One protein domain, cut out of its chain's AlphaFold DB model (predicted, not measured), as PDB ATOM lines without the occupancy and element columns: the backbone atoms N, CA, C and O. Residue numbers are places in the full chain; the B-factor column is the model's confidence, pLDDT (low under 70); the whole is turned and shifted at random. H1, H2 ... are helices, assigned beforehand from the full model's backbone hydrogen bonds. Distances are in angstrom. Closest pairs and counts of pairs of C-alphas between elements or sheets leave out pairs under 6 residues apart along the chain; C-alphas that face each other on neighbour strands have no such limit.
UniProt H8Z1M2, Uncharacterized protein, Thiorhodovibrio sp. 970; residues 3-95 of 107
ATOM      1  N   GLN A   3      68.387  91.403  79.683       53.94
ATOM      2  CA  GLN A   3      69.232  91.766  80.833       53.94
ATOM      3  C   GLN A   3      70.661  91.213  80.724       53.94
ATOM      4  O   GLN A   3      71.604  91.908  81.086       53.94
ATOM      5  N   THR A   4      70.838  90.016  80.158       63.88
ATOM      6  CA  THR A   4      72.149  89.360  80.043       63.88
ATOM      7  C   THR A   4      73.085  90.093  79.084       63.88
ATOM      8  O   THR A   4      74.248  90.286  79.404       63.88
ATOM      9  N   ALA A   5      72.577  90.585  77.948       71.62
ATOM     10  CA  ALA A   5      73.392  91.302  76.963       71.62
ATOM     11  C   ALA A   5      73.890  92.657  77.491       71.62
ATOM     12  O   ALA A   5      75.027  93.041  77.241       71.62
ATOM     13  N   LYS A   6      73.052  93.372  78.254       71.12
ATOM     14  CA  LYS A   6      73.444  94.636  78.891       71.12
ATOM     15  C   LYS A   6      74.502  94.412  79.972       71.12
ATOM     16  O   LYS A   6      75.450  95.183  80.061       71.12
ATOM     17  N   MET A   7      74.351  93.343  80.755       71.94
ATOM     18  CA  MET A   7      75.331  92.957  81.767       71.94
ATOM     19  C   MET A   7      76.668  92.627  81.108       71.94
ATOM     20  O   MET A   7      77.666  93.238  81.454       71.94
ATOM     21  N   GLN A   8      76.648  91.800  80.060       74.62
ATOM     22  CA  GLN A   8      77.836  91.402  79.307       74.62
ATOM     23  C   GLN A   8      78.598  92.598  78.719       74.62
ATOM     24  O   GLN A   8      79.821  92.637  78.785       74.62
ATOM     25  N   ARG A   9      77.885  93.618  78.220       78.44
ATOM     26  CA  ARG A   9      78.497  94.872  77.745       78.44
ATOM     27  C   ARG A   9      79.125  95.702  78.861       78.44
ATOM     28  O   ARG A   9      80.161  96.312  78.634       78.44
ATOM     29  N   LEU A  10      78.505  95.741  80.042       76.56
ATOM     30  CA  LEU A  10      79.087  96.395  81.215       76.56
ATOM     31  C   LEU A  10      80.333  95.648  81.708       76.56
ATOM     32  O   LEU A  10      81.295  96.310  82.083       76.56
ATOM     33  N   GLU A  11      80.344  94.307  81.676       77.50
ATOM     34  CA  GLU A  11      81.536  93.513  82.031       77.50
ATOM     35  C   GLU A  11      82.682  93.762  81.055       77.50
ATOM     36  O   GLU A  11      83.816  93.979  81.474       77.50
ATOM     37  N   ASP A  12      82.377  93.772  79.760       82.06
ATOM     38  CA  ASP A  12      83.354  94.028  78.706       82.06
ATOM     39  C   ASP A  12      83.941  95.443  78.824       82.06
ATOM     40  O   ASP A  12      85.159  95.610  78.875       82.06
ATOM     41  N   LEU A  13      83.086  96.456  79.010       79.62
ATOM     42  CA  LEU A  13      83.514  97.831  79.276       79.62
ATOM     43  C   LEU A  13      84.385  97.930  80.526       79.62
ATOM     44  O   LEU A  13      85.417  98.594  80.505       79.62
ATOM     45  N   PHE A  14      83.989  97.275  81.613       79.44
ATOM     46  CA  PHE A  14      84.760  97.295  82.849       79.44
ATOM     47  C   PHE A  14      86.126  96.631  82.687       79.44
ATOM     48  O   PHE A  14      87.118  97.142  83.198       79.44
ATOM     49  N   THR A  15      86.181  95.523  81.949       82.38
ATOM     50  CA  THR A  15      87.427  94.813  81.641       82.38
ATOM     51  C   THR A  15      88.362  95.706  80.833       82.38
ATOM     52  O   THR A  15      89.502  95.890  81.240       82.38
ATOM     53  N   GLN A  16      87.860  96.384  79.795       83.75
ATOM     54  CA  GLN A  16      88.654  97.341  79.015       83.75
ATOM     55  C   GLN A  16      89.183  98.502  79.874       83.75
ATOM     56  O   GLN A  16      90.338  98.905  79.744       83.75
ATOM     57  N   VAL A  17      88.353  99.037  80.778       79.88
ATOM     58  CA  VAL A  17      88.754 100.102  81.716       79.88
ATOM     59  C   VAL A  17      89.834  99.603  82.670       79.88
ATOM     60  O   VAL A  17      90.796 100.326  82.923       79.88
ATOM     61  N   LYS A  18      89.685  98.380  83.187       80.50
ATOM     62  CA  LYS A  18      90.647  97.746  84.085       80.50
ATOM     63  C   LYS A  18      91.975  97.504  83.372       80.50
ATOM     64  O   LYS A  18      92.990  97.969  83.866       80.50
ATOM     65  N   GLU A  19      91.967  96.875  82.201       84.38
ATOM     66  CA  GLU A  19      93.179  96.617  81.416       84.38
ATOM     67  C   GLU A  19      93.899  97.919  81.052       84.38
ATOM     68  O   GLU A  19      95.120  98.004  81.176       84.38
ATOM     69  N   LYS A  20      93.153  98.969  80.677       82.88
ATOM     70  CA  LYS A  20      93.742 100.289  80.418       82.88
ATOM     71  C   LYS A  20      94.324 100.912  81.686       82.88
ATOM     72  O   LYS A  20      95.399 101.486  81.619       82.88
ATOM     73  N   ALA A  21      93.651 100.788  82.827       78.88
ATOM     74  CA  ALA A  21      94.156 101.275  84.110       78.88
ATOM     75  C   ALA A  21      95.375 100.479  84.612       78.88
ATOM     76  O   ALA A  21      96.260 101.052  85.234       78.88
ATOM     77  N   GLU A  22      95.447  99.177  84.336       80.19
ATOM     78  CA  GLU A  22      96.608  98.337  84.660       80.19
ATOM     79  C   GLU A  22      97.800  98.641  83.741       80.19
ATOM     80  O   GLU A  22      98.946  98.598  84.184       80.19
ATOM     81  N   ALA A  23      97.540  98.975  82.473       83.25
ATOM     82  CA  ALA A  23      98.569  99.372  81.515       83.25
ATOM     83  C   ALA A  23      99.029 100.832  81.686       83.25
ATOM     84  O   ALA A  23     100.177 101.148  81.379       83.25
ATOM     85  N   ASP A  24      98.147 101.714  82.162       82.06
ATOM     86  CA  ASP A  24      98.368 103.154  82.261       82.06
ATOM     87  C   ASP A  24      97.996 103.672  83.661       82.06
ATOM     88  O   ASP A  24      96.830 103.884  84.012       82.06
ATOM     89  N   ALA A  25      99.024 103.885  84.483       79.12
ATOM     90  CA  ALA A  25      98.860 104.364  85.854       79.12
ATOM     91  C   ALA A  25      98.255 105.782  85.919       79.12
ATOM     92  O   ALA A  25      97.563 106.119  86.883       79.12
ATOM     93  N   GLU A  26      98.472 106.614  84.893       81.38
ATOM     94  CA  GLU A  26      97.879 107.952  84.809       81.38
ATOM     95  C   GLU A  26      96.365 107.849  84.566       81.38
ATOM     96  O   GLU A  26      95.566 108.547  85.199       81.38
ATOM     97  N   PHE A  27      95.948 106.906  83.720       82.44
ATOM     98  CA  PHE A  27      94.555 106.543  83.513       82.44
ATOM     99  C   PHE A  27      93.932 105.986  84.796       82.44
ATOM    100  O   PHE A  27      92.837 106.405  85.168       82.44
ATOM    101  N   GLN A  28      94.630 105.118  85.532       79.50
ATOM    102  CA  GLN A  28      94.161 104.622  86.830       79.50
ATOM    103  C   GLN A  28      93.918 105.759  87.834       79.50
ATOM    104  O   GLN A  28      92.856 105.815  88.466       79.50
ATOM    105  N   GLN A  29      94.865 106.695  87.959       77.69
ATOM    106  CA  GLN A  29      94.698 107.876  88.810       77.69
ATOM    107  C   GLN A  29      93.530 108.744  88.339       77.69
ATOM    108  O   GLN A  29      92.723 109.188  89.160       77.69
ATOM    109  N   ARG A  30      93.369 108.933  87.024       78.25
ATOM    110  CA  ARG A  30      92.214 109.636  86.454       78.25
ATOM    111  C   ARG A  30      90.899 108.926  86.753       78.25
ATOM    112  O   ARG A  30      89.952 109.614  87.110       78.25
ATOM    113  N   VAL A  31      90.813 107.596  86.685       77.38
ATOM    114  CA  VAL A  31      89.586 106.856  87.032       77.38
ATOM    115  C   VAL A  31      89.209 107.085  88.496       77.38
ATOM    116  O   VAL A  31      88.033 107.254  88.808       77.38
ATOM    117  N   ARG A  32      90.181 107.151  89.408       72.56
ATOM    118  CA  ARG A  32      89.903 107.410  90.830       72.56
ATOM    119  C   ARG A  32      89.571 108.868  91.125       72.56
ATOM    120  O   ARG A  32      88.661 109.153  91.901       72.56
ATOM    121  N   ALA A  33      90.319 109.797  90.538       74.25
ATOM    122  CA  ALA A  33      90.150 111.222  90.788       74.25
ATOM    123  C   ALA A  33      88.928 111.787  90.050       74.25
ATOM    124  O   ALA A  33      88.189 112.611  90.590       74.25
ATOM    125  N   ARG A  34      88.733 111.357  88.800       77.38
ATOM    126  CA  ARG A  34      87.749 111.863  87.833       77.38
ATOM    127  C   ARG A  34      87.226 110.703  86.956       77.38
ATOM    128  O   ARG A  34      87.443 110.712  85.742       77.38
ATOM    129  N   PRO A  35      86.485 109.730  87.532       72.06
ATOM    130  CA  PRO A  35      85.983 108.551  86.806       72.06
ATOM    131  C   PRO A  35      85.180 108.921  85.564       72.06
ATOM    132  O   PRO A  35      85.223 108.219  84.560       72.06
ATOM    133  N   ALA A  36      84.478 110.056  85.617       73.31
ATOM    134  CA  ALA A  36      83.696 110.542  84.499       73.31
ATOM    135  C   ALA A  36      84.536 110.920  83.281       73.31
ATOM    136  O   ALA A  36      84.147 110.627  82.159       73.31
ATOM    137  N   GLU A  37      85.691 111.539  83.502       78.38
ATOM    138  CA  GLU A  37      86.585 111.970  82.431       78.38
ATOM    139  C   GLU A  37      87.309 110.770  81.814       78.38
ATOM    140  O   GLU A  37      87.360 110.637  80.594       78.38
ATOM    141  N   ALA A  38      87.771 109.844  82.659       76.00
ATOM    142  CA  ALA A  38      88.454 108.630  82.224       76.00
ATOM    143  C   ALA A  38      87.536 107.689  81.424       76.00
ATOM    144  O   ALA A  38      87.918 107.175  80.374       76.00
ATOM    145  N   LEU A  39      86.295 107.485  81.878       73.00
ATOM    146  CA  LEU A  39      85.329 106.644  81.162       73.00
ATOM    147  C   LEU A  39      84.852 107.280  79.854       73.00
ATOM    148  O   LEU A  39      84.616 106.559  78.885       73.00
ATOM    149  N   ASN A  40      84.747 108.610  79.805       75.12
ATOM    150  CA  ASN A  40      84.385 109.324  78.581       75.12
ATOM    151  C   ASN A  40      85.461 109.169  77.490       75.12
ATOM    152  O   ASN A  40      85.132 109.118  76.308       75.12
ATOM    153  N   GLU A  41      86.732 109.025  77.880       73.94
ATOM    154  CA  GLU A  41      87.836 108.737  76.958       73.94
ATOM    155  C   GLU A  41      87.758 107.321  76.361       73.94
ATOM    156  O   GLU A  41      88.105 107.124  75.198       73.94
ATOM    157  N   ILE A  42      87.288 106.330  77.133       70.94
ATOM    158  CA  ILE A  42      87.158 104.942  76.658       70.94
ATOM    159  C   ILE A  42      85.897 104.740  75.821       70.94
ATOM    160  O   ILE A  42      85.944 104.033  74.816       70.94
ATOM    161  N   ASN A  43      84.759 105.321  76.206       65.75
ATOM    162  CA  ASN A  43      83.524 105.103  75.458       65.75
ATOM    163  C   ASN A  43      82.605 106.328  75.498       65.75
ATOM    164  O   ASN A  43      81.718 106.458  76.342       65.75
ATOM    165  N   CYS A  44      82.830 107.229  74.543       52.12
ATOM    166  CA  CYS A  44      82.319 108.600  74.526       52.12
ATOM    167  C   CYS A  44      80.795 108.752  74.306       52.12
ATOM    168  O   CYS A  44      80.318 109.880  74.278       52.12
ATOM    169  N   ASN A  45      79.994 107.695  74.112       57.53
ATOM    170  CA  ASN A  45      78.562 107.857  73.780       57.53
ATOM    171  C   ASN A  45      77.676 106.639  74.102       57.53
ATOM    172  O   ASN A  45      76.689 106.397  73.410       57.53
ATOM    173  N   ASN A  46      78.012 105.849  75.126       70.19
ATOM    174  CA  ASN A  46      77.216 104.668  75.457       70.19
ATOM    175  C   ASN A  46      76.472 104.822  76.791       70.19
ATOM    176  O   ASN A  46      77.071 105.151  77.816       70.19
ATOM    177  N   ASP A  47      75.168 104.553  76.782       74.06
ATOM    178  CA  ASP A  47      74.300 104.600  77.967       74.06
ATOM    179  C   ASP A  47      74.793 103.611  79.045       74.06
ATOM    180  O   ASP A  47      74.752 103.883  80.247       74.06
ATOM    181  N   GLU A  48      75.382 102.492  78.602       73.62
ATOM    182  CA  GLU A  48      76.121 101.546  79.441       73.62
ATOM    183  C   GLU A  48      77.341 102.176  80.145       73.62
ATOM    184  O   GLU A  48      77.535 101.959  81.340       73.62
ATOM    185  N   ALA A  49      78.145 102.988  79.454       73.25
ATOM    186  CA  ALA A  49      79.332 103.617  80.047       73.25
ATOM    187  C   ALA A  49      78.946 104.639  81.124       73.25
ATOM    188  O   ALA A  49      79.595 104.734  82.166       73.25
ATOM    189  N   ARG A  50      77.838 105.351  80.906       76.06
ATOM    190  CA  ARG A  50      77.276 106.284  81.883       76.06
ATOM    191  C   ARG A  50      76.756 105.567  83.133       76.06
ATOM    192  O   ARG A  50      77.027 106.018  84.239       76.06
ATOM    193  N   GLN A  51      76.089 104.424  82.982       77.19
ATOM    194  CA  GLN A  51      75.680 103.610  84.134       77.19
ATOM    195  C   GLN A  51      76.878 103.045  84.898       77.19
ATOM    196  O   GLN A  51      76.871 103.040  86.129       77.19
ATOM    197  N   LEU A  52      77.920 102.606  84.186       76.38
ATOM    198  CA  LEU A  52      79.152 102.164  84.825       76.38
ATOM    199  C   LEU A  52      79.759 103.304  85.650       76.38
ATOM    200  O   LEU A  52      80.046 103.119  86.825       76.38
ATOM    201  N   LEU A  53      79.853 104.501  85.074       77.31
ATOM    202  CA  LEU A  53      80.346 105.714  85.725       77.31
ATOM    203  C   LEU A  53      79.583 106.049  87.006       77.31
ATOM    204  O   LEU A  53      80.219 106.293  88.029       77.31
ATOM    205  N   GLU A  54      78.250 106.031  86.976       77.81
ATOM    206  CA  GLU A  54      77.427 106.282  88.167       77.81
ATOM    207  C   GLU A  54      77.724 105.272  89.283       77.81
ATOM    208  O   GLU A  54      77.826 105.647  90.450       77.81
ATOM    209  N   ILE A  55      77.959 104.009  88.927       76.31
ATOM    210  CA  ILE A  55      78.311 102.942  89.867       76.31
ATOM    211  C   ILE A  55      79.711 103.160  90.452       76.31
ATOM    212  O   ILE A  55      79.863 103.126  91.676       76.31
ATOM    213  N   ILE A  56      80.723 103.439  89.619       75.31
ATOM    214  CA  ILE A  56      82.085 103.740  90.094       75.31
ATOM    215  C   ILE A  56      82.058 104.944  91.038       75.31
ATOM    216  O   ILE A  56      82.645 104.919  92.119       75.31
ATOM    217  N   GLN A  57      81.332 105.994  90.663       74.56
ATOM    218  CA  GLN A  57      81.255 107.230  91.432       74.56
ATOM    219  C   GLN A  57      80.499 107.036  92.756       74.56
ATOM    220  O   GLN A  57      80.934 107.550  93.790       74.56
ATOM    221  N   ALA A  58      79.426 106.239  92.762       76.19
ATOM    222  CA  ALA A  58      78.713 105.848  93.975       76.19
ATOM    223  C   ALA A  58      79.605 105.030  94.916       76.19
ATOM    224  O   ALA A  58      79.617 105.289  96.121       76.19
ATOM    225  N   LYS A  59      80.399 104.095  94.381       75.12
ATOM    226  CA  LYS A  59      81.346 103.296  95.164       75.12
ATOM    227  C   LYS A  59      82.448 104.159  95.775       75.12
ATOM    228  O   LYS A  59      82.636 104.093  96.983       75.12
ATOM    229  N   ILE A  60      83.091 105.028  94.991       72.94
ATOM    230  CA  ILE A  60      84.105 105.972  95.493       72.94
ATOM    231  C   ILE A  60      83.505 106.882  96.571       72.94
ATOM    232  O   ILE A  60      84.133 107.131  97.596       72.94
ATOM    233  N   THR A  61      82.279 107.367  96.372       72.94
ATOM    234  CA  THR A  61      81.590 108.213  97.359       72.94
ATOM    235  C   THR A  61      81.278 107.440  98.637       72.94
ATOM    236  O   THR A  61      81.487 107.964  99.730       72.94
ATOM    237  N   LYS A  62      80.822 106.188  98.519       72.06
ATOM    238  CA  LYS A  62      80.567 105.301  99.658       72.06
ATOM    239  C   LYS A  62      81.857 105.011 100.416       72.06
ATOM    240  O   LYS A  62      81.887 105.207 101.623       72.06
ATOM    241  N   GLU A  63      82.928 104.650  99.717       68.81
ATOM    242  CA  GLU A  63      84.236 104.430 100.329       68.81
ATOM    243  C   GLU A  63      84.774 105.698 100.981       68.81
ATOM    244  O   GLU A  63      85.259 105.612 102.095       68.81
ATOM    245  N   ARG A  64      84.622 106.882 100.377       66.56
ATOM    246  CA  ARG A  64      84.981 108.159 101.022       66.56
ATOM    247  C   ARG A  64      84.117 108.475 102.243       66.56
ATOM    248  O   ARG A  64      84.602 109.084 103.190       66.56
ATOM    249  N   SER A  65      82.841 108.103 102.217       67.69
ATOM    250  CA  SER A  65      81.921 108.320 103.334       67.69
ATOM    251  C   SER A  65      82.192 107.361 104.494       67.69
ATOM    252  O   SER A  65      82.085 107.770 105.647       67.69
ATOM    253  N   GLU A  66      82.531 106.104 104.204       65.69
ATOM    254  CA  GLU A  66      82.895 105.090 105.202       65.69
ATOM    255  C   GLU A  66      84.324 105.325 105.720       65.69
ATOM    256  O   GLU A  66      84.555 105.307 106.924       65.69
ATOM    257  N   ASN A  67      85.255 105.687 104.835       59.75
ATOM    258  CA  ASN A  67      86.628 106.077 105.156       59.75
ATOM    259  C   ASN A  67      86.782 107.579 105.408       59.75
ATOM    260  O   ASN A  67      87.849 108.133 105.171       59.75
ATOM    261  N   ARG A  68      85.774 108.261 105.965       49.62
ATOM    262  CA  ARG A  68      85.886 109.685 106.353       49.62
ATOM    263  C   ARG A  68      87.014 109.952 107.379       49.62
ATOM    264  O   ARG A  68      87.280 111.105 107.704       49.62
ATOM    265  N   ALA A  69      87.665 108.896 107.875       49.22
ATOM    266  CA  ALA A  69      88.857 108.914 108.717       49.22
ATOM    267  C   ALA A  69      90.199 108.748 107.962       49.22
ATOM    268  O   ALA A  69      91.234 109.068 108.541       49.22
ATOM    269  N   LEU A  70      90.214 108.277 106.710       49.78
ATOM    270  CA  LEU A  70      91.437 108.081 105.923       49.78
ATOM    271  C   LEU A  70      91.589 109.207 104.896       49.78
ATOM    272  O   LEU A  70      90.661 109.546 104.160       49.78
ATOM    273  N   SER A  71      92.773 109.815 104.868       48.69
ATOM    274  CA  SER A  71      93.095 110.882 103.919       48.69
ATOM    275  C   SER A  71      93.155 110.347 102.487       48.69
ATOM    276  O   SER A  71      93.427 109.172 102.255       48.69
ATOM    277  N   GLN A  72      92.938 111.239 101.518       46.78
ATOM    278  CA  GLN A  72      92.956 110.971 100.073       46.78
ATOM    279  C   GLN A  72      94.233 110.240  99.590       46.78
ATOM    280  O   GLN A  72      94.192 109.576  98.561       46.78
ATOM    281  N   ASP A  73      95.315 110.339 100.368       48.72
ATOM    282  CA  ASP A  73      96.624 109.699 100.183       48.72
ATOM    283  C   ASP A  73      96.633 108.195 100.553       48.72
ATOM    284  O   ASP A  73      97.198 107.376  99.836       48.72
ATOM    285  N   GLU A  74      95.912 107.783 101.606       50.06
ATOM    286  CA  GLU A  74      95.820 106.365 102.020       50.06
ATOM    287  C   GLU A  74      94.918 105.548 101.086       50.06
ATOM    288  O   GLU A  74      95.162 104.369 100.827       50.06
ATOM    289  N   LEU A  75      93.903 106.196 100.510       50.59
ATOM    290  CA  LEU A  75      93.099 105.610  99.436       50.59
ATOM    291  C   LEU A  75      93.921 105.389  98.153       50.59
ATOM    292  O   LEU A  75      93.544 104.544  97.339       50.59
ATOM    293  N   ASP A  76      95.036 106.107  97.970       47.34
ATOM    294  CA  ASP A  76      95.902 105.937  96.804       47.34
ATOM    295  C   ASP A  76      96.772 104.670  96.911       47.34
ATOM    296  O   ASP A  76      96.898 103.924  95.933       47.34
ATOM    297  N   GLY A  77      97.260 104.363  98.123       45.16
ATOM    298  CA  GLY A  77      98.147 103.230  98.417       45.16
ATOM    299  C   GLY A  77      97.481 101.847  98.483       45.16
ATOM    300  O   GLY A  77      98.123 100.844  98.176       45.16
ATOM    301  N   VAL A  78      96.192 101.753  98.831       47.62
ATOM    302  CA  VAL A  78      95.502 100.450  99.008       47.62
ATOM    303  C   VAL A  78      95.020  99.837  97.679       47.62
ATOM    304  O   VAL A  78      94.750  98.640  97.579       47.62
ATOM    305  N   ALA A  79      94.923 100.628  96.614       49.81
ATOM    306  CA  ALA A  79      93.971 100.341  95.542       49.81
ATOM    307  C   ALA A  79      94.580  99.847  94.209       49.81
ATOM    308  O   ALA A  79      93.877  99.825  93.195       49.81
ATOM    309  N   GLY A  80      95.864  99.474  94.163       47.00
ATOM    310  CA  GLY A  80      96.547  99.098  92.912       47.00
ATOM    311  C   GLY A  80      95.858  97.972  92.124       47.00
ATOM    312  O   GLY A  80      95.766  98.063  90.906       47.00
ATOM    313  N   GLY A  81      95.285  96.978  92.817       53.00
ATOM    314  CA  GLY A  81      94.555  95.862  92.189       53.00
ATOM    315  C   GLY A  81      93.219  95.493  92.846       53.00
ATOM    316  O   GLY A  81      92.320  95.003  92.167       53.00
ATOM    317  N   LEU A  82      93.042  95.772  94.143       59.94
ATOM    318  CA  LEU A  82      91.835  95.380  94.887       59.94
ATOM    319  C   LEU A  82      90.624  96.276  94.601       59.94
ATOM    320  O   LEU A  82      89.495  95.806  94.683       59.94
ATOM    321  N   PHE A  83      90.840  97.542  94.232       70.62
ATOM    322  CA  PHE A  83      89.747  98.483  93.981       70.62
ATOM    323  C   PHE A  83      88.868  98.045  92.809       70.62
ATOM    324  O   PHE A  83      87.651  98.019  92.941       70.62
ATOM    325  N   PHE A  84      89.471  97.663  91.677       70.75
ATOM    326  CA  PHE A  84      88.701  97.207  90.520       70.75
ATOM    327  C   PHE A  84      88.023  95.857  90.780       70.75
ATOM    328  O   PHE A  84      86.902  95.665  90.326       70.75
ATOM    329  N   ASP A  85      88.646  94.944  91.529       72.38
ATOM    330  CA  ASP A  85      88.022  93.658  91.867       72.38
ATOM    331  C   ASP A  85      86.835  93.823  92.836       72.38
ATOM    332  O   ASP A  85      85.754  93.280  92.614       72.38
ATOM    333  N   ASP A  86      86.977  94.661  93.863       75.06
ATOM    334  CA  ASP A  86      85.897  94.955  94.807       75.06
ATOM    335  C   ASP A  86      84.756  95.749  94.148       75.06
ATOM    336  O   ASP A  86      83.576  95.425  94.312       75.06
ATOM    337  N   LEU A  87      85.095  96.737  93.317       74.56
ATOM    338  CA  LEU A  87      84.141  97.472  92.492       74.56
ATOM    339  C   LEU A  87      83.388  96.533  91.540       74.56
ATOM    340  O   LEU A  87      82.182  96.695  91.349       74.56
ATOM    341  N   TRP A  88      84.068  95.525  90.994       75.12
ATOM    342  CA  TRP A  88      83.470  94.504  90.143       75.12
ATOM    343  C   TRP A  88      82.466  93.625  90.893       75.12
ATOM    344  O   TRP A  88      81.332  93.425  90.446       75.12
ATOM    345  N   GLN A  89      82.848  93.140  92.073       74.75
ATOM    346  CA  GLN A  89      81.951  92.389  92.952       74.75
ATOM    347  C   GLN A  89      80.751  93.236  93.389       74.75
ATOM    348  O   GLN A  89      79.623  92.739  93.470       74.75
ATOM    349  N   TRP A  90      80.969  94.528  93.637       74.94
ATOM    350  CA  TRP A  90      79.906  95.463  93.977       74.94
ATOM    351  C   TRP A  90      78.960  95.698  92.803       74.94
ATOM    352  O   TRP A  90      77.752  95.625  92.995       74.94
ATOM    353  N   LEU A  91      79.480  95.894  91.587       73.56
ATOM    354  CA  LEU A  91      78.681  96.025  90.367       73.56
ATOM    355  C   LEU A  91      77.756  94.815  90.190       73.56
ATOM    356  O   LEU A  91      76.557  94.983  89.971       73.56
ATOM    357  N   LYS A  92      78.288  93.598  90.359       71.50
ATOM    358  CA  LYS A  92      77.503  92.356  90.284       71.50
ATOM    359  C   LYS A  92      76.375  92.291  91.316       71.50
ATOM    360  O   LYS A  92      75.334  91.716  91.017       71.50
ATOM    361  N   LYS A  93      76.566  92.872  92.505       70.38
ATOM    362  CA  LYS A  93      75.545  92.947  93.568       70.38
ATOM    363  C   LYS A  93      74.558  94.105  93.394       70.38
ATOM    364  O   LYS A  93      73.406  93.975  93.791       70.38
ATOM    365  N   ALA A  94      75.018  95.243  92.882       63.78
ATOM    366  CA  ALA A  94      74.241  96.473  92.752       63.78
ATOM    367  C   ALA A  94      73.347  96.467  91.508       63.78
ATOM    368  O   ALA A  94      72.274  97.073  91.508       63.78
ATOM    369  N   LEU A  95      73.762  95.768  90.448       61.81
ATOM    370  CA  LEU A  95      72.889  95.500  89.318       61.81
ATOM    371  C   LEU A  95      71.801  94.513  89.760       61.81
ATOM    372  O   LEU A  95      72.127  93.487  90.356       61.81
TER     373      LEU A  95
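What this domain is: This is residues 3 to 95 of the 107 residues of an uncharacterized protein of Thiorhodovibrio sp. 970 (UniProt H8Z1M2). Two crossed layers of helices make this domain: H1 and H6 run opposite ways, loosely side by side, in one layer, and the helical hairpin H3 and H4 makes the other, with H4 crossing over H1 and H6. The short helix H2 folds back from the end of H1 and leads into H3, while the stretch with tiny H5 loops out from the end of H4 before the chain returns as H6. The printed part has 93 residues with six named helices, H1 to H6 in that order, and no named strand: the class is all helix. It is compact, with a radius of gyration of the C-alphas of 12.8 A and spans of 39 by 27 by 19 A.

How they stand to each other: The longest helix is H1, residues 3 to 23; its residues 6 to 14 touch residues 48 to 52 of H4, residues 47 to 66. Their closest C-alphas, of Leu 10 and Glu 48, are 6.2 A apart, at a steep tilt of 65 degrees, the same way. H6, residues 82 to 94, is close to H1 but not clearly touching, with C-alphas of Lys 18 and Phe 84 closest at 6.7 A, at a shallow tilt of 11 degrees, opposite ways. H4 is the hub, touching three helices. H4 and H6 only just touch, with 3 pairs of C-alphas within 8 A, the closest those of Ile 55 and Leu 91 at 6.9 A. H3, residues 35 to 42, forms a helical hairpin with H4 at a shallow tilt of 30 degrees; the closest C-alphas, of Ala 36 and Leu 53, are 6.0 A apart. H2, residues 25 to 33, forms another hairpin with H3, with C-alphas of Val 31 and Ala 38 closest at 5.2 A. H1 and H2 touch only at the corner by their link, Ala 21 to Gln 28 being the closest C-alphas at 4.3 A. H5, residues 74 to 77, touches no helix. Every O i to N i+4 pair is within hydrogen-bond range in H1, H2, H3, H4 and H6; H5 is too short for such a pair.

Where its parts are: H1 begins at C-alpha 3 (69.232, 91.766, 80.833) and is 30.3 A long from first to last C-alpha. H4 measures 28.6 A and ends at C-alpha 66 (82.895, 105.090, 105.202). H6 measures 17.8 A and ends at C-alpha 94 (74.241, 96.473, 92.752). H2, H3 and H5 are shorter.

The domain as a whole: The C-alphas of Ala 5 and Ala 69, the two farthest apart, are 39.5 A apart. The printed part has no cut, and no link is long; H4 to H5, with 7 residues, is short and the others are tight. The mean pLDDT of the printed part is 70.1, and 27 residues are under 70: 3 to 4, 43 to 45, 63 to 82 and 94 to 95.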